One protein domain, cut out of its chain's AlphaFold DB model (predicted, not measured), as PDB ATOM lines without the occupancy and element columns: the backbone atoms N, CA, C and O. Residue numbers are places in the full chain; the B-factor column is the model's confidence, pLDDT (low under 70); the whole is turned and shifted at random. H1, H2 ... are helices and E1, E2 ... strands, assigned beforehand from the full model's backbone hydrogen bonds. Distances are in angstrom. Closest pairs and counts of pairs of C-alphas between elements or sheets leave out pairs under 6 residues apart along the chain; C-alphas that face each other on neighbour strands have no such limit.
ATOM      1  N   LYS A   3      84.732  29.026  -1.676       94.31
ATOM      2  CA  LYS A   3      85.885  29.882  -1.951       94.31
ATOM      3  C   LYS A   3      85.956  30.993  -0.917       94.31
ATOM      4  O   LYS A   3      84.913  31.440  -0.438       94.31
ATOM      5  N   LYS A   4      87.170  31.426  -0.582       92.88
ATOM      6  CA  LYS A   4      87.392  32.539   0.336       92.88
ATOM      7  C   LYS A   4      87.902  33.755  -0.411       92.88
ATOM      8  O   LYS A   4      88.707  33.643  -1.331       92.88
ATOM      9  N   TYR A   5      87.420  34.909   0.013       93.31
ATOM     10  CA  TYR A   5      87.776  36.200  -0.538       93.31
ATOM     11  C   TYR A   5      88.153  37.118   0.604       93.31
ATOM     12  O   TYR A   5      87.418  37.236   1.581       93.31
ATOM     13  N   ARG A   6      89.293  37.779   0.479       90.44
ATOM     14  CA  ARG A   6      89.714  38.808   1.414       90.44
ATOM     15  C   ARG A   6      89.579  40.164   0.743       90.44
ATOM     16  O   ARG A   6      90.133  40.378  -0.332       90.44
ATOM     17  N   VAL A   7      88.840  41.062   1.381       87.06
ATOM     18  CA  VAL A   7      88.721  42.463   0.992       87.06
ATOM     19  C   VAL A   7      89.617  43.272   1.917       87.06
ATOM     20  O   VAL A   7      89.423  43.278   3.133       87.06
ATOM     21  N   ILE A   8      90.612  43.924   1.332       85.25
ATOM     22  CA  ILE A   8      91.609  44.723   2.046       85.25
ATOM     23  C   ILE A   8      91.595  46.157   1.541       85.25
ATOM     24  O   ILE A   8      91.164  46.454   0.427       85.25
ATOM     25  N   LEU A   9      92.112  47.052   2.364       80.94
ATOM     26  CA  LEU A   9      92.289  48.447   2.014       80.94
ATOM     27  C   LEU A   9      93.566  48.640   1.188       80.94
ATOM     28  O   LEU A   9      94.639  48.150   1.528       80.94
ATOM     29  N   ASN A  10      93.456  49.403   0.109       68.00
ATOM     30  CA  ASN A  10      94.533  49.763  -0.800       68.00
ATOM     31  C   ASN A  10      95.174  51.104  -0.408       68.00
ATOM     32  O   ASN A  10      95.154  52.061  -1.185       68.00
ATOM     33  N   VAL A  11      95.720  51.216   0.807       60.50
ATOM     34  CA  VAL A  11      96.569  52.364   1.177       60.50
ATOM     35  C   VAL A  11      97.817  51.923   1.931       60.50
ATOM     36  O   VAL A  11      97.845  50.903   2.607       60.50
ATOM     37  N   TRP A  12      98.857  52.746   1.811       53.97
ATOM     38  CA  TRP A  12     100.200  52.575   2.378       53.97
ATOM     39  C   TRP A  12     100.293  52.894   3.882       53.97
ATOM     40  O   TRP A  12     101.317  53.397   4.339       53.97
ATOM     41  N   LEU A  13      99.215  52.700   4.637       53.81
ATOM     42  CA  LEU A  13      99.189  52.968   6.074       53.81
ATOM     43  C   LEU A  13      99.217  51.639   6.833       53.81
ATOM     44  O   LEU A  13      98.569  50.688   6.407       53.81
ATOM     45  N   ASP A  14      99.938  51.595   7.958       56.56
ATOM     46  CA  ASP A  14      99.971  50.470   8.912       56.56
ATOM     47  C   ASP A  14      98.635  50.358   9.682       56.56
ATOM     48  O   ASP A  14      98.606  50.341  10.910       56.56
ATOM     49  N   ILE A  15      97.511  50.386   8.966       55.41
ATOM     50  CA  ILE A  15      96.159  50.344   9.519       55.41
ATOM     51  C   ILE A  15      95.490  49.078   8.991       55.41
ATOM     52  O   ILE A  15      95.400  48.866   7.778       55.41
ATOM     53  N   GLU A  16      95.039  48.223   9.905       62.69
ATOM     54  CA  GLU A  16      94.453  46.930   9.569       62.69
ATOM     55  C   GLU A  16      92.968  47.096   9.226       62.69
ATOM     56  O   GLU A  16      92.118  47.231  10.100       62.69
ATOM     57  N   PHE A  17      92.645  47.064   7.932       74.88
ATOM     58  CA  PHE A  17      91.294  46.764   7.467       74.88
ATOM     59  C   PHE A  17      91.283  45.418   6.762       74.88
ATOM     60  O   PHE A  17      92.046  45.199   5.815       74.88
ATOM     61  N   CYS A  18      90.392  44.533   7.193       80.12
ATOM     62  CA  CYS A  18      90.239  43.230   6.569       80.12
ATOM     63  C   CYS A  18      88.816  42.704   6.753       80.12
ATOM     64  O   CYS A  18      88.359  42.536   7.885       80.12
ATOM     65  N   ALA A  19      88.149  42.383   5.644       86.19
ATOM     66  CA  ALA A  19      86.919  41.600   5.638       86.19
ATOM     67  C   ALA A  19      87.150  40.290   4.877       86.19
ATOM     68  O   ALA A  19      87.469  40.297   3.687       86.19
ATOM     69  N   GLU A  20      86.995  39.157   5.556       90.44
ATOM     70  CA  GLU A  20      87.094  37.838   4.929       90.44
ATOM     71  C   GLU A  20      85.706  37.255   4.704       90.44
ATOM     72  O   GLU A  20      84.937  37.078   5.646       90.44
ATOM     73  N   TRP A  21      85.412  36.904   3.459       92.25
ATOM     74  CA  TRP A  21      84.166  36.300   3.015       92.25
ATOM     75  C   TRP A  21      84.403  34.856   2.594       92.25
ATOM     76  O   TRP A  21      85.378  34.552   1.913       92.25
ATOM     77  N   GLU A  22      83.496  33.960   2.959       93.50
ATOM     78  CA  GLU A  22      83.427  32.601   2.427       93.50
ATOM     79  C   GLU A  22      82.127  32.441   1.642       93.50
ATOM     80  O   GLU A  22      81.051  32.769   2.141       93.50
ATOM     81  N   ILE A  23      82.235  31.947   0.408       93.25
ATOM     82  CA  ILE A  23      81.111  31.772  -0.515       93.25
ATOM     83  C   ILE A  23      81.074  30.317  -0.984       93.25
ATOM     84  O   ILE A  23      81.979  29.868  -1.690       93.25
ATOM     85  N   ASP A  24      80.025  29.577  -0.623       93.44
ATOM     86  CA  ASP A  24      79.742  28.234  -1.126       93.44
ATOM     87  C   ASP A  24      78.877  28.268  -2.386       93.44
ATOM     88  O   ASP A  24      77.658  28.133  -2.339       93.44
ATOM     89  N   PHE A  25      79.523  28.309  -3.549       91.00
ATOM     90  CA  PHE A  25      78.846  28.260  -4.850       91.00
ATOM     91  C   PHE A  25      78.052  26.965  -5.115       91.00
ATOM     92  O   PHE A  25      77.295  26.895  -6.083       91.00
ATOM     93  N   SER A  26      78.207  25.913  -4.294       90.94
ATOM     94  CA  SER A  26      77.345  24.721  -4.387       90.94
ATOM     95  C   SER A  26      76.104  24.777  -3.509       90.94
ATOM     96  O   SER A  26      75.332  23.819  -3.519       90.94
ATOM     97  N   PHE A  27      75.894  25.865  -2.772       88.75
ATOM     98  CA  PHE A  27      74.704  26.038  -1.962       88.75
ATOM     99  C   PHE A  27      73.445  26.022  -2.841       88.75
ATOM    100  O   PHE A  27      73.411  26.604  -3.928       88.75
ATOM    101  N   LYS A  28      72.411  25.306  -2.385       82.12
ATOM    102  CA  LYS A  28      71.126  25.142  -3.093       82.12
ATOM    103  C   LYS A  28      69.902  25.334  -2.195       82.12
ATOM    104  O   LYS A  28      68.779  25.216  -2.677       82.12
ATOM    105  N   ASN A  29      70.098  25.626  -0.910       80.62
ATOM    106  CA  ASN A  29      69.020  25.715   0.076       80.62
ATOM    107  C   ASN A  29      68.506  27.155   0.233       80.62
ATOM    108  O   ASN A  29      68.340  27.623   1.354       80.62
ATOM    109  N   SER A  39      68.030  30.562  -7.829       81.56
ATOM    110  CA  SER A  39      68.401  29.177  -8.131       81.56
ATOM    111  C   SER A  39      69.825  28.810  -7.694       81.56
ATOM    112  O   SER A  39      70.127  27.628  -7.461       81.56
ATOM    113  N   ASP A  40      70.698  29.810  -7.557       88.62
ATOM    114  CA  ASP A  40      72.076  29.669  -7.097       88.62
ATOM    115  C   ASP A  40      72.676  30.983  -6.565       88.62
ATOM    116  O   ASP A  40      72.047  32.041  -6.564       88.62
ATOM    117  N   VAL A  41      73.908  30.877  -6.055       90.06
ATOM    118  CA  VAL A  41      74.615  31.975  -5.386       90.06
ATOM    119  C   VAL A  41      75.033  33.057  -6.378       90.06
ATOM    120  O   VAL A  41      75.090  34.228  -6.014       90.06
ATOM    121  N   GLU A  42      75.315  32.695  -7.632       91.88
ATOM    122  CA  GLU A  42      75.693  33.678  -8.647       91.88
ATOM    123  C   GLU A  42      74.505  34.575  -8.987       91.88
ATOM    124  O   GLU A  42      74.655  35.795  -9.050       91.88
ATOM    125  N   GLN A  43      73.319  33.979  -9.135       89.00
ATOM    126  CA  GLN A  43      72.079  34.726  -9.292       89.00
ATOM    127  C   GLN A  43      71.818  35.604  -8.065       89.00
ATOM    128  O   GLN A  43      71.582  36.792  -8.227       89.00
ATOM    129  N   ALA A  44      71.958  35.068  -6.847       88.38
ATOM    130  CA  ALA A  44      71.796  35.848  -5.616       88.38
ATOM    131  C   ALA A  44      72.675  37.114  -5.595       88.38
ATOM    132  O   ALA A  44      72.208  38.193  -5.241       88.38
ATOM    133  N   ILE A  45      73.943  36.990  -6.000       90.25
ATOM    134  CA  ILE A  45      74.890  38.112  -6.086       90.25
ATOM    135  C   ILE A  45      74.452  39.152  -7.122       90.25
ATOM    136  O   ILE A  45      74.567  40.349  -6.869       90.25
ATOM    137  N   ARG A  46      73.940  38.714  -8.276       89.75
ATOM    138  CA  ARG A  46      73.438  39.616  -9.323       89.75
ATOM    139  C   ARG A  46      72.221  40.406  -8.851       89.75
ATOM    140  O   ARG A  46      72.246  41.625  -8.951       89.75
ATOM    141  N   GLU A  47      71.239  39.731  -8.259       86.00
ATOM    142  CA  GLU A  47      70.038  40.369  -7.703       86.00
ATOM    143  C   GLU A  47      70.383  41.394  -6.607       86.00
ATOM    144  O   GLU A  47      69.832  42.491  -6.573       86.00
ATOM    145  N   MET A  48      71.339  41.075  -5.721       86.38
ATOM    146  CA  MET A  48      71.792  42.021  -4.689       86.38
ATOM    147  C   MET A  48      72.455  43.267  -5.284       86.38
ATOM    148  O   MET A  48      72.244  44.373  -4.793       86.38
ATOM    149  N   ASN A  49      73.262  43.097  -6.331       88.38
ATOM    150  CA  ASN A  49      73.903  44.217  -7.013       88.38
ATOM    151  C   ASN A  49      72.880  45.117  -7.716       88.38
ATOM    152  O   ASN A  49      72.981  46.340  -7.608       88.38
ATOM    153  N   ASP A  50      71.880  44.523  -8.373       86.62
ATOM    154  CA  ASP A  50      70.780  45.272  -8.981       86.62
ATOM    155  C   ASP A  50      70.021  46.090  -7.924       86.62
ATOM    156  O   ASP A  50      69.887  47.307  -8.052       86.62
ATOM    157  N   PHE A  51      69.666  45.456  -6.800       83.44
ATOM    158  CA  PHE A  51      68.992  46.114  -5.678       83.44
ATOM    159  C   PHE A  51      69.778  47.306  -5.101       83.44
ATOM    160  O   PHE A  51      69.179  48.319  -4.735       83.44
ATOM    161  N   TRP A  52      71.106  47.201  -4.984       81.62
ATOM    162  CA  TRP A  52      71.923  48.248  -4.365       81.62
ATOM    163  C   TRP A  52      72.299  49.394  -5.303       81.62
ATOM    164  O   TRP A  52      72.418  50.529  -4.827       81.62
ATOM    165  N   SER A  53      72.556  49.136  -6.588       79.31
ATOM    166  CA  SER A  53      73.158  50.167  -7.445       79.31
ATOM    167  C   SER A  53      72.998  49.998  -8.959       79.31
ATOM    168  O   SER A  53      73.646  50.755  -9.687       79.31
ATOM    169  N   GLU A  54      72.173  49.057  -9.448       76.25
ATOM    170  CA  GLU A  54      72.040  48.724 -10.889       76.25
ATOM    171  C   GLU A  54      73.411  48.480 -11.577       76.25
ATOM    172  O   GLU A  54      73.589  48.684 -12.782       76.25
ATOM    173  N   SER A  55      74.427  48.103 -10.792       79.50
ATOM    174  CA  SER A  55      75.823  47.998 -11.209       79.50
ATOM    175  C   SER A  55      76.479  46.775 -10.566       79.50
ATOM    176  O   SER A  55      76.297  46.551  -9.370       79.50
ATOM    177  N   PRO A  56      77.312  46.009 -11.294       87.81
ATOM    178  CA  PRO A  56      77.592  46.111 -12.730       87.81
ATOM    179  C   PRO A  56      76.350  45.804 -13.579       87.81
ATOM    180  O   PRO A  56      75.413  45.185 -13.082       87.81
ATOM    181  N   TYR A  57      76.347  46.209 -14.853       87.06
ATOM    182  CA  TYR A  57      75.240  45.889 -15.763       87.06
ATOM    183  C   TYR A  57      75.060  44.370 -15.907       87.06
ATOM    184  O   TYR A  57      76.039  43.630 -15.922       87.06
ATOM    185  N   ASP A  58      73.826  43.899 -16.102       84.50
ATOM    186  CA  ASP A  58      73.481  42.465 -16.157       84.50
ATOM    187  C   ASP A  58      74.330  41.615 -17.111       84.50
ATOM    188  O   ASP A  58      74.540  40.420 -16.888       84.50
ATOM    189  N   ASN A  59      74.799  42.212 -18.207       88.75
ATOM    190  CA  ASN A  59      75.595  41.538 -19.226       88.75
ATOM    191  C   ASN A  59      77.086  41.426 -18.871       88.75
ATOM    192  O   ASN A  59      77.836  40.808 -19.635       88.75
ATOM    193  N   GLU A  60      77.524  42.008 -17.755       94.56
ATOM    194  CA  GLU A  60      78.911  41.950 -17.322       94.56
ATOM    195  C   GLU A  60      79.290  40.536 -16.832       94.56
ATOM    196  O   GLU A  60      78.455  39.751 -16.340       94.56
ATOM    197  N   PRO A  61      80.575  40.154 -16.974       95.56
ATOM    198  CA  PRO A  61      81.066  38.878 -16.476       95.56
ATOM    199  C   PRO A  61      80.768  38.714 -14.986       95.56
ATOM    200  O   PRO A  61      80.911  39.653 -14.211       95.56
ATOM    201  N   PHE A  62      80.444  37.492 -14.550       93.75
ATOM    202  CA  PHE A  62      80.145  37.226 -13.135       93.75
ATOM    203  C   PHE A  62      81.260  37.700 -12.188       93.75
ATOM    204  O   PHE A  62      80.980  38.164 -11.090       93.75
ATOM    205  N   LYS A  63      82.517  37.645 -12.642       94.94
ATOM    206  CA  LYS A  63      83.658  38.176 -11.897       94.94
ATOM    207  C   LYS A  63      83.458  39.643 -11.485       94.94
ATOM    208  O   LYS A  63      83.731  39.966 -10.338       94.94
ATOM    209  N   GLU A  64      82.950  40.494 -12.374       94.00
ATOM    210  CA  GLU A  64      82.695  41.909 -12.071       94.00
ATOM    211  C   GLU A  64      81.596  42.048 -11.012       94.00
ATOM    212  O   GLU A  64      81.750  42.796 -10.050       94.00
ATOM    213  N   HIS A  65      80.510  41.273 -11.130       94.19
ATOM    214  CA  HIS A  65      79.439  41.269 -10.125       94.19
ATOM    215  C   HIS A  65      79.949  40.804  -8.761       94.19
ATOM    216  O   HIS A  65      79.611  41.403  -7.744       94.19
ATOM    217  N   LEU A  66      80.778  39.762  -8.728       94.69
ATOM    218  CA  LEU A  66      81.385  39.262  -7.502       94.69
ATOM    219  C   LEU A  66      82.296  40.312  -6.857       94.69
ATOM    220  O   LEU A  66      82.210  40.536  -5.651       94.69
ATOM    221  N   GLU A  67      83.158  40.957  -7.648       93.31
ATOM    222  CA  GLU A  67      84.066  41.984  -7.138       93.31
ATOM    223  C   GLU A  67      83.303  43.195  -6.597       93.31
ATOM    224  O   GLU A  67      83.586  43.675  -5.498       93.31
ATOM    225  N   TYR A  68      82.301  43.664  -7.336       92.62
ATOM    226  CA  TYR A  68      81.458  44.770  -6.902       92.62
ATOM    227  C   TYR A  68      80.691  44.433  -5.619       92.62
ATOM    228  O   TYR A  68      80.743  45.185  -4.645       92.62
ATOM    229  N   TRP A  69      80.053  43.260  -5.581       92.12
ATOM    230  CA  TRP A  69      79.294  42.795  -4.423       92.12
ATOM    231  C   TRP A  69      80.171  42.721  -3.170       92.12
ATOM    232  O   TRP A  69      79.795  43.249  -2.126       92.12
ATOM    233  N   LEU A  70      81.375  42.141  -3.276       92.56
ATOM    234  CA  LEU A  70      82.319  42.036  -2.159       92.56
ATOM    235  C   LEU A  70      82.683  43.412  -1.586       92.56
ATOM    236  O   LEU A  70      82.736  43.562  -0.365       92.56
ATOM    237  N   LYS A  71      82.907  44.427  -2.431       90.75
ATOM    238  CA  LYS A  71      83.215  45.794  -1.974       90.75
ATOM    239  C   LYS A  71      82.003  46.460  -1.333       90.75
ATOM    240  O   LYS A  71      82.122  46.997  -0.232       90.75
ATOM    241  N   SER A  72      80.845  46.386  -1.981       88.94
ATOM    242  CA  SER A  72      79.598  46.995  -1.505       88.94
ATOM    243  C   SER A  72      79.135  46.394  -0.179       88.94
ATOM    244  O   SER A  72      78.898  47.131   0.778       88.94
ATOM    245  N   ALA A  73      79.114  45.062  -0.074       88.75
ATOM    246  CA  ALA A  73      78.792  44.354   1.162       88.75
ATOM    247  C   ALA A  73      79.766  44.731   2.286       88.75
ATOM    248  O   ALA A  73      79.355  45.028   3.405       88.75
ATOM    249  N   THR A  74      81.062  44.800   1.980       89.00
ATOM    250  CA  THR A  74      82.092  45.200   2.944       89.00
ATOM    251  C   THR A  74      81.892  46.635   3.452       89.00
ATOM    252  O   THR A  74      81.985  46.882   4.654       89.00
ATOM    253  N   LEU A  75      81.545  47.585   2.578       85.44
ATOM    254  CA  LEU A  75      81.224  48.960   2.980       85.44
ATOM    255  C   LEU A  75      79.943  49.061   3.809       85.44
ATOM    256  O   LEU A  75      79.870  49.872   4.734       85.44
ATOM    257  N   ALA A  76      78.923  48.275   3.472       84.94
ATOM    258  CA  ALA A  76      77.688  48.229   4.241       84.94
ATOM    259  C   ALA A  76      77.960  47.712   5.664       84.94
ATOM    260  O   ALA A  76      77.566  48.360   6.635       84.94
ATOM    261  N   ILE A  77      78.740  46.633   5.798       85.25
ATOM    262  CA  ILE A  77      79.197  46.111   7.097       85.25
ATOM    263  C   ILE A  77      79.967  47.174   7.874       85.25
ATOM    264  O   ILE A  77      79.682  47.379   9.048       85.25
ATOM    265  N   HIS A  78      80.886  47.888   7.225       83.31
ATOM    266  CA  HIS A  78      81.648  48.968   7.844       83.31
ATOM    267  C   HIS A  78      80.767  50.058   8.454       83.31
ATOM    268  O   HIS A  78      80.923  50.434   9.618       83.31
ATOM    269  N   ARG A  79      79.772  50.522   7.695       79.38
ATOM    270  CA  ARG A  79      78.811  51.521   8.177       79.38
ATOM    271  C   ARG A  79      77.991  51.000   9.355       79.38
ATOM    272  O   ARG A  79      77.717  51.762  10.281       79.38
ATOM    273  N   ILE A  80      77.605  49.725   9.341       78.69
ATOM    274  CA  ILE A  80      76.874  49.102  10.449       78.69
ATOM    275  C   ILE A  80      77.782  48.977  11.675       78.69
ATOM    276  O   ILE A  80      77.399  49.411  12.761       78.69
ATOM    277  N   TYR A  81      78.988  48.434  11.517       75.44
ATOM    278  CA  TYR A  81      79.939  48.191  12.599       75.44
ATOM    279  C   TYR A  81      80.308  49.481  13.336       75.44
ATOM    280  O   TYR A  81      80.220  49.529  14.562       75.44
ATOM    281  N   ASN A  82      80.575  50.570  12.610       71.38
ATOM    282  CA  ASN A  82      80.832  51.880  13.213       71.38
ATOM    283  C   ASN A  82      79.663  52.414  14.056       71.38
ATOM    284  O   ASN A  82      79.877  53.159  15.010       71.38
ATOM    285  N   ASN A  83      78.430  52.004  13.750       67.12
ATOM    286  CA  ASN A  83      77.244  52.359  14.529       67.12
ATOM    287  C   ASN A  83      76.909  51.341  15.638       67.12
ATOM    288  O   ASN A  83      76.063  51.625  16.487       67.12
ATOM    289  N   THR A  84      77.533  50.155  15.644       64.31
ATOM    290  CA  THR A  84      77.079  48.997  16.441       64.31
ATOM    291  C   THR A  84      78.202  48.142  17.042       64.31
ATOM    292  O   THR A  84      77.916  47.017  17.435       64.31
ATOM    293  N   ALA A  85      79.428  48.677  17.165       61.69
ATOM    294  CA  ALA A  85      80.759  48.080  17.445       61.69
ATOM    295  C   ALA A  85      80.919  46.864  18.407       61.69
ATOM    296  O   ALA A  85      82.026  46.380  18.616       61.69
ATOM    297  N   LEU A  86      79.853  46.341  19.010       65.19
ATOM    298  CA  LEU A  86      79.791  45.118  19.814       65.19
ATOM    299  C   LEU A  86      79.241  43.890  19.055       65.19
ATOM    300  O   LEU A  86      79.021  42.848  19.676       65.19
ATOM    301  N   TRP A  87      78.956  43.995  17.755       72.19
ATOM    302  CA  TRP A  87      78.312  42.918  16.991       72.19
ATOM    303  C   TRP A  87      79.311  41.902  16.438       72.19
ATOM    304  O   TRP A  87      80.420  42.245  16.033       72.19
ATOM    305  N   LYS A  88      78.908  40.627  16.421       78.75
ATOM    306  CA  LYS A  88      79.717  39.540  15.854       78.75
ATOM    307  C   LYS A  88      79.552  39.482  14.331       78.75
ATOM    308  O   LYS A  88      78.517  39.927  13.828       78.75
ATOM    309  N   PRO A  89      80.497  38.873  13.588       78.94
ATOM    310  CA  PRO A  89      80.379  38.703  12.139       78.94
ATOM    311  C   PRO A  89      79.051  38.083  11.690       78.94
ATOM    312  O   PRO A  89      78.482  38.513  10.689       78.94
ATOM    313  N   GLU A  90      78.511  37.118  12.441       79.75
ATOM    314  CA  GLU A  90      77.221  36.499  12.126       79.75
ATOM    315  C   GLU A  90      76.042  37.472  12.243       79.75
ATOM    316  O   GLU A  90      75.089  37.371  11.473       79.75
ATOM    317  N   ASP A  91      76.092  38.405  13.194       80.62
ATOM    318  CA  ASP A  91      75.047  39.413  13.385       80.62
ATOM    319  C   ASP A  91      75.123  40.467  12.274       80.62
ATOM    320  O   ASP A  91      74.111  40.789  11.654       80.62
ATOM    321  N   LEU A  92      76.337  40.914  11.937       79.06
ATOM    322  CA  LEU A  92      76.581  41.839  10.827       79.06
ATOM    323  C   LEU A  92      76.140  41.235   9.479       79.06
ATOM    324  O   LEU A  92      75.458  41.888   8.694       79.06
ATOM    325  N   THR A  93      76.455  39.958   9.244       78.69
ATOM    326  CA  THR A  93      76.039  39.219   8.039       78.69
ATOM    327  C   THR A  93      74.520  39.103   7.941       78.69
ATOM    328  O   THR A  93      73.957  39.295   6.870       78.69
ATOM    329  N   LYS A  94      73.823  38.819   9.050       78.56
ATOM    330  CA  LYS A  94      72.352  38.755   9.050       78.56
ATOM    331  C   LYS A  94      71.717  40.086   8.676       78.56
ATOM    332  O   LYS A  94      70.695  40.077   8.003       78.56
ATOM    333  N   HIS A  95      72.312  41.198   9.106       78.19
ATOM    334  CA  HIS A  95      71.822  42.531   8.766       78.19
ATOM    335  C   HIS A  95      71.909  42.828   7.270       78.19
ATOM    336  O   HIS A  95      70.963  43.393   6.720       78.19
ATOM    337  N   LEU A  96      72.974  42.372   6.601       76.38
ATOM    338  CA  LEU A  96      73.076  42.493   5.147       76.38
ATOM    339  C   LEU A  96      71.950  41.775   4.413       76.38
ATOM    340  O   LEU A  96      71.511  42.270   3.397       76.38
ATOM    341  N   PHE A  97      71.457  40.644   4.906       76.75
ATOM    342  CA  PHE A  97      70.429  39.866   4.202       76.75
ATOM    343  C   PHE A  97      69.000  40.194   4.658       76.75
ATOM    344  O   PHE A  97      68.100  39.351   4.587       76.75
ATOM    345  N   THR A  98      68.778  41.406   5.174       72.75
ATOM    346  CA  THR A  98      67.440  41.895   5.529       72.75
ATOM    347  C   THR A  98      66.760  42.567   4.341       72.75
ATOM    348  O   THR A  98      67.409  43.110   3.451       72.75
ATOM    349  N   ASN A  99      65.424  42.599   4.358       64.19
ATOM    350  CA  ASN A  99      64.629  43.312   3.351       64.19
ATOM    351  C   ASN A  99      64.910  44.825   3.293       64.19
ATOM    352  O   ASN A  99      64.552  45.454   2.302       64.19
ATOM    353  N   GLU A 100      65.471  45.408   4.355       66.88
ATOM    354  CA  GLU A 100      65.724  46.849   4.452       66.88
ATOM    355  C   GLU A 100      67.096  47.224   3.884       66.88
ATOM    356  O   GLU A 100      67.178  48.154   3.084       66.88
ATOM    357  N   ASP A 101      68.148  46.484   4.249       62.91
ATOM    358  CA  ASP A 101      69.532  46.891   3.973       62.91
ATOM    359  C   ASP A 101      70.238  46.075   2.878       62.91
ATOM    360  O   ASP A 101      71.243  46.533   2.328       62.91
ATOM    361  N   GLY A 102      69.745  44.895   2.495       59.25
ATOM    362  CA  GLY A 102      70.449  44.142   1.454       59.25
ATOM    363  C   GLY A 102      69.750  42.929   0.896       59.25
ATOM    364  O   GLY A 102      70.397  41.940   0.564       59.25
ATOM    365  N   PHE A 103      68.449  43.099   0.667       63.38
ATOM    366  CA  PHE A 103      67.612  42.175  -0.076       63.38
ATOM    367  C   PHE A 103      67.396  40.848   0.687       63.38
ATOM    368  O   PHE A 103      68.306  40.199   1.201       63.38
ATOM    369  N   GLY A 104      66.129  40.453   0.839       61.34
ATOM    370  CA  GLY A 104      65.710  39.356   1.720       61.34
ATOM    371  C   GLY A 104      66.007  37.951   1.208       61.34
ATOM    372  O   GLY A 104      65.098  37.125   1.199       61.34
ATOM    373  N   ILE A 105      67.234  37.659   0.767       58.72
ATOM    374  CA  ILE A 105      67.607  36.332   0.238       58.72
ATOM    375  C   ILE A 105      67.691  35.270   1.352       58.72
ATOM    376  O   ILE A 105      67.599  34.072   1.085       58.72
ATOM    377  N   GLY A 106      67.825  35.674   2.618       62.84
ATOM    378  CA  GLY A 106      68.079  34.731   3.708       62.84
ATOM    379  C   GLY A 106      69.457  34.070   3.572       62.84
ATOM    380  O   GLY A 106      70.397  34.667   3.051       62.84
ATOM    381  N   GLU A 107      69.612  32.841   4.071       70.94
ATOM    382  CA  GLU A 107      70.877  32.103   3.961       70.94
ATOM    383  C   GLU A 107      71.128  31.686   2.503       70.94
ATOM    384  O   GLU A 107      70.372  30.907   1.926       70.94
ATOM    385  N   CYS A 108      72.204  32.201   1.905       81.12
ATOM    386  CA  CYS A 108      72.522  32.031   0.484       81.12
ATOM    387  C   CYS A 108      73.923  31.454   0.238       81.12
ATOM    388  O   CYS A 108      74.508  31.658  -0.821       81.12
ATOM    389  N   GLY A 109      74.487  30.751   1.223       82.75
ATOM    390  CA  GLY A 109      75.837  30.190   1.124       82.75
ATOM    391  C   GLY A 109      76.960  31.231   1.196       82.75
ATOM    392  O   GLY A 109      78.096  30.903   0.875       82.75
ATOM    393  N   ILE A 110      76.669  32.464   1.619       87.31
ATOM    394  CA  ILE A 110      77.637  33.552   1.799       87.31
ATOM    395  C   ILE A 110      77.796  33.850   3.293       87.31
ATOM    396  O   ILE A 110      76.809  33.994   4.014       87.31
ATOM    397  N   LYS A 111      79.040  33.976   3.762       88.56
ATOM    398  CA  LYS A 111      79.356  34.245   5.168       88.56
ATOM    399  C   LYS A 111      80.513  35.235   5.321       88.56
ATOM    400  O   LYS A 111      81.562  35.036   4.717       88.56
ATOM    401  N   LEU A 112      80.373  36.215   6.222       85.19
ATOM    402  CA  LEU A 112      81.509  36.969   6.763       85.19
ATOM    403  C   LEU A 112      82.227  36.117   7.822       85.19
ATOM    404  O   LEU A 112      81.648  35.734   8.841       85.19
ATOM    405  N   VAL A 113      83.484  35.778   7.562       84.38
ATOM    406  CA  VAL A 113      84.332  34.942   8.421       84.38
ATOM    407  C   VAL A 113      85.057  35.782   9.467       84.38
ATOM    408  O   VAL A 113      85.152  35.370  10.621       84.38
ATOM    409  N   SER A 114      85.561  36.947   9.068       79.75
ATOM    410  CA  SER A 114      86.312  37.857   9.930       79.75
ATOM    411  C   SER A 114      86.123  39.298   9.473       79.75
ATOM    412  O   SER A 114      85.944  39.545   8.279       79.75
ATOM    413  N   TYR A 115      86.174  40.232  10.421       77.19
ATOM    414  CA  TYR A 115      86.076  41.667  10.176       77.19
ATOM    415  C   TYR A 115      86.937  42.441  11.183       77.19
ATOM    416  O   TYR A 115      86.795  42.235  12.390       77.19
ATOM    417  N   ILE A 116      87.832  43.299  10.688       74.06
ATOM    418  CA  ILE A 116      88.710  44.181  11.475       74.06
ATOM    419  C   ILE A 116      88.654  45.575  10.849       74.06
ATOM    420  O   ILE A 116      88.768  45.696   9.626       74.06
ATOM    421  N   ASP A 117      88.451  46.602  11.677       69.44
ATOM    422  CA  ASP A 117      88.183  47.967  11.228       69.44
ATOM    423  C   ASP A 117      88.542  49.019  12.286       69.44
ATOM    424  O   ASP A 117      88.153  48.896  13.451       69.44
ATOM    425  N   GLU A 118      89.260  50.062  11.860       66.75
ATOM    426  CA  GLU A 118      89.761  51.145  12.714       66.75
ATOM    427  C   GLU A 118      89.587  52.569  12.104       66.75
ATOM    428  O   GLU A 118      90.155  53.519  12.647       66.75
ATOM    429  N   PHE A 119      88.846  52.778  10.991       71.25
ATOM    430  CA  PHE A 119      88.746  54.096  10.297       71.25
ATOM    431  C   PHE A 119      87.674  54.150   9.177       71.25
ATOM    432  O   PHE A 119      87.102  53.135   8.841       71.25
ATOM    433  N   GLU A 120      87.428  55.306   8.533       66.81
ATOM    434  CA  GLU A 120      86.414  55.483   7.458       66.81
ATOM    435  C   GLU A 120      86.783  54.885   6.069       66.81
ATOM    436  O   GLU A 120      87.867  55.143   5.542       66.81
ATOM    437  N   LEU A 121      85.845  54.178   5.411       68.19
ATOM    438  CA  LEU A 121      86.053  53.493   4.113       68.19
ATOM    439  C   LEU A 121      85.284  54.074   2.907       68.19
ATOM    440  O   LEU A 121      84.148  54.540   3.026       68.19
ATOM    441  N   ALA A 122      85.859  53.909   1.705       67.81
ATOM    442  CA  ALA A 122      85.199  54.125   0.408       67.81
ATOM    443  C   ALA A 122      85.532  53.015  -0.616       67.81
ATOM    444  O   ALA A 122      86.612  52.433  -0.580       67.81
ATOM    445  N   GLU A 123      84.628  52.746  -1.568       71.50
ATOM    446  CA  GLU A 123      84.683  51.574  -2.476       71.50
ATOM    447  C   GLU A 123      85.958  51.494  -3.317       71.50
ATOM    448  O   GLU A 123      86.588  50.445  -3.433       71.50
ATOM    449  N   HIS A 124      86.376  52.637  -3.861       73.62
ATOM    450  CA  HIS A 124      87.572  52.753  -4.692       73.62
ATOM    451  C   HIS A 124      88.876  52.496  -3.919       73.62
ATOM    452  O   HIS A 124      89.931  52.363  -4.534       73.62
ATOM    453  N   MET A 125      88.815  52.438  -2.586       75.75
ATOM    454  CA  MET A 125      89.953  52.135  -1.723       75.75
ATOM    455  C   MET A 125      90.079  50.637  -1.431       75.75
ATOM    456  O   MET A 125      91.004  50.259  -0.725       75.75
ATOM    457  N   LEU A 126      89.177  49.780  -1.922       80.00
ATOM    458  CA  LEU A 126      89.148  48.354  -1.587       80.00
ATOM    459  C   LEU A 126      89.720  47.478  -2.713       80.00
ATOM    460  O   LEU A 126      89.345  47.613  -3.883       80.00
ATOM    461  N   ASN A 127      90.578  46.531  -2.336       81.75
ATOM    462  CA  ASN A 127      91.116  45.462  -3.181       81.75
ATOM    463  C   ASN A 127      90.584  44.098  -2.734       81.75
ATOM    464  O   ASN A 127      90.236  43.917  -1.569       81.75
ATOM    465  N   ILE A 128      90.564  43.132  -3.656       84.44
ATOM    466  CA  ILE A 128      90.051  41.778  -3.424       84.44
ATOM    467  C   ILE A 128      91.124  40.751  -3.776       84.44
ATOM    468  O   ILE A 128      91.728  40.824  -4.846       84.44
ATOM    469  N   GLU A 129      91.310  39.769  -2.900       88.75
ATOM    470  CA  GLU A 129      92.203  38.625  -3.082       88.75
ATOM    471  C   GLU A 129      91.413  37.315  -2.885       88.75
ATOM    472  O   GLU A 129      90.696  37.175  -1.895       88.75
ATOM    473  N   GLU A 130      91.516  36.352  -3.811       85.25
ATOM    474  CA  GLU A 130      91.025  34.973  -3.593       85.25
ATOM    475  C   GLU A 130      92.064  34.214  -2.747       85.25
ATOM    476  O   GLU A 130      93.254  34.255  -3.070       85.25
ATOM    477  N   VAL A 131      91.624  33.557  -1.665       82.12
ATOM    478  CA  VAL A 131      92.483  32.940  -0.628       82.12
ATOM    479  C   VAL A 131      92.238  31.440  -0.497       82.12
ATOM    480  O   VAL A 131      91.058  31.018  -0.523       82.12
TER     481      VAL A 131
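Overview. This is residues 3 to 29 and 39 to 131 of the 131 residues of an uncharacterized protein of [Actinobacillus] rossii (UniProt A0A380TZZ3). A twisted sheet of four strands forms a wall, and the long helix H2 crosses over one face of it; the short helix H3 stands on that same face over the edge strand E3, and H1 packs on the first part of H2 and grazes the sheet with its residues 41 to 45. The printed part has 120 residues, with three named helices and four named strands in the order E1 E2 H1 H2 H3 E3 E4. The sheet's order is E3 E2 E1 E4, all antiparallel, and the class is mixed, helices and strands. The whole is compact, with a radius of gyration of the C-alphas of 13.7 A and spans of 41 by 28 by 26 A.

Along the chain. Find C-alpha 3 at (85.885, 29.882, -1.951); from there E1, residues 3 to 9, runs 20.0 A. E2, residues 18 to 24, runs 19.9 A. Beyond the cut come H1, residues 41 to 53, 18.4 A, and H2, residues 62 to 84, which starts at (80.145, 37.226, -13.135) and runs 32.0 A. H3 is residues 89 to 96, 10.8 A. E3, residues 110 to 116, runs 18.1 A, and E4, residues 126 to 130, runs 13.7 A to C-alpha 130 at (91.025, 34.973, -3.593).

Arrangement. Begin with the hairpin E1 and E2, where N 5 and O 21 are 2.8 A apart, within hydrogen-bond range. E3 pairs with E2 through N 113 and O 20, 2.7 A, and E4 with E1 through N 6 and O 129, 2.8 A. H2 is on the sheet at a height of 9.2 A, and only just runs across the strands, at 60.1 degrees to E1 on the local plane. H3 is on the same face and stands up from the sheet, its line rising 53 degrees; its closest C-alphas to E3 are those of Pro 89 and Leu 112, 5.8 A. H2 touches H3 with residues 73 to 81 alone, closest at the C-alphas of Ile 77 and Leu 92, 6.2 A, only just about perpendicular at 72 degrees. H2 touches H1 with residues 62 to 69 alone, closest at Asn 49 and Trp 69, C-alphas 6.1 A apart, at a steep tilt of 62 degrees, the same way. H1 and H3 are apart. Every O i to N i+4 pair is within hydrogen-bond range in H1 and H3, and 18 of 19 in H2.

Size, cuts and confidence. The two C-alphas farthest apart are those of Asp 14 and Ser 39, 41.7 A. Residues 30 to 38 are not printed, and C-alphas 29 and 39 are 8.9 A apart across the cut. The link from H3 to E3, residues 97 to 109, is long. The mean pLDDT of the printed part is 80.4; look for values under 70 at residues 10 to 16, 83 to 86, 99 to 106, 117 to 118 and 120 to 122.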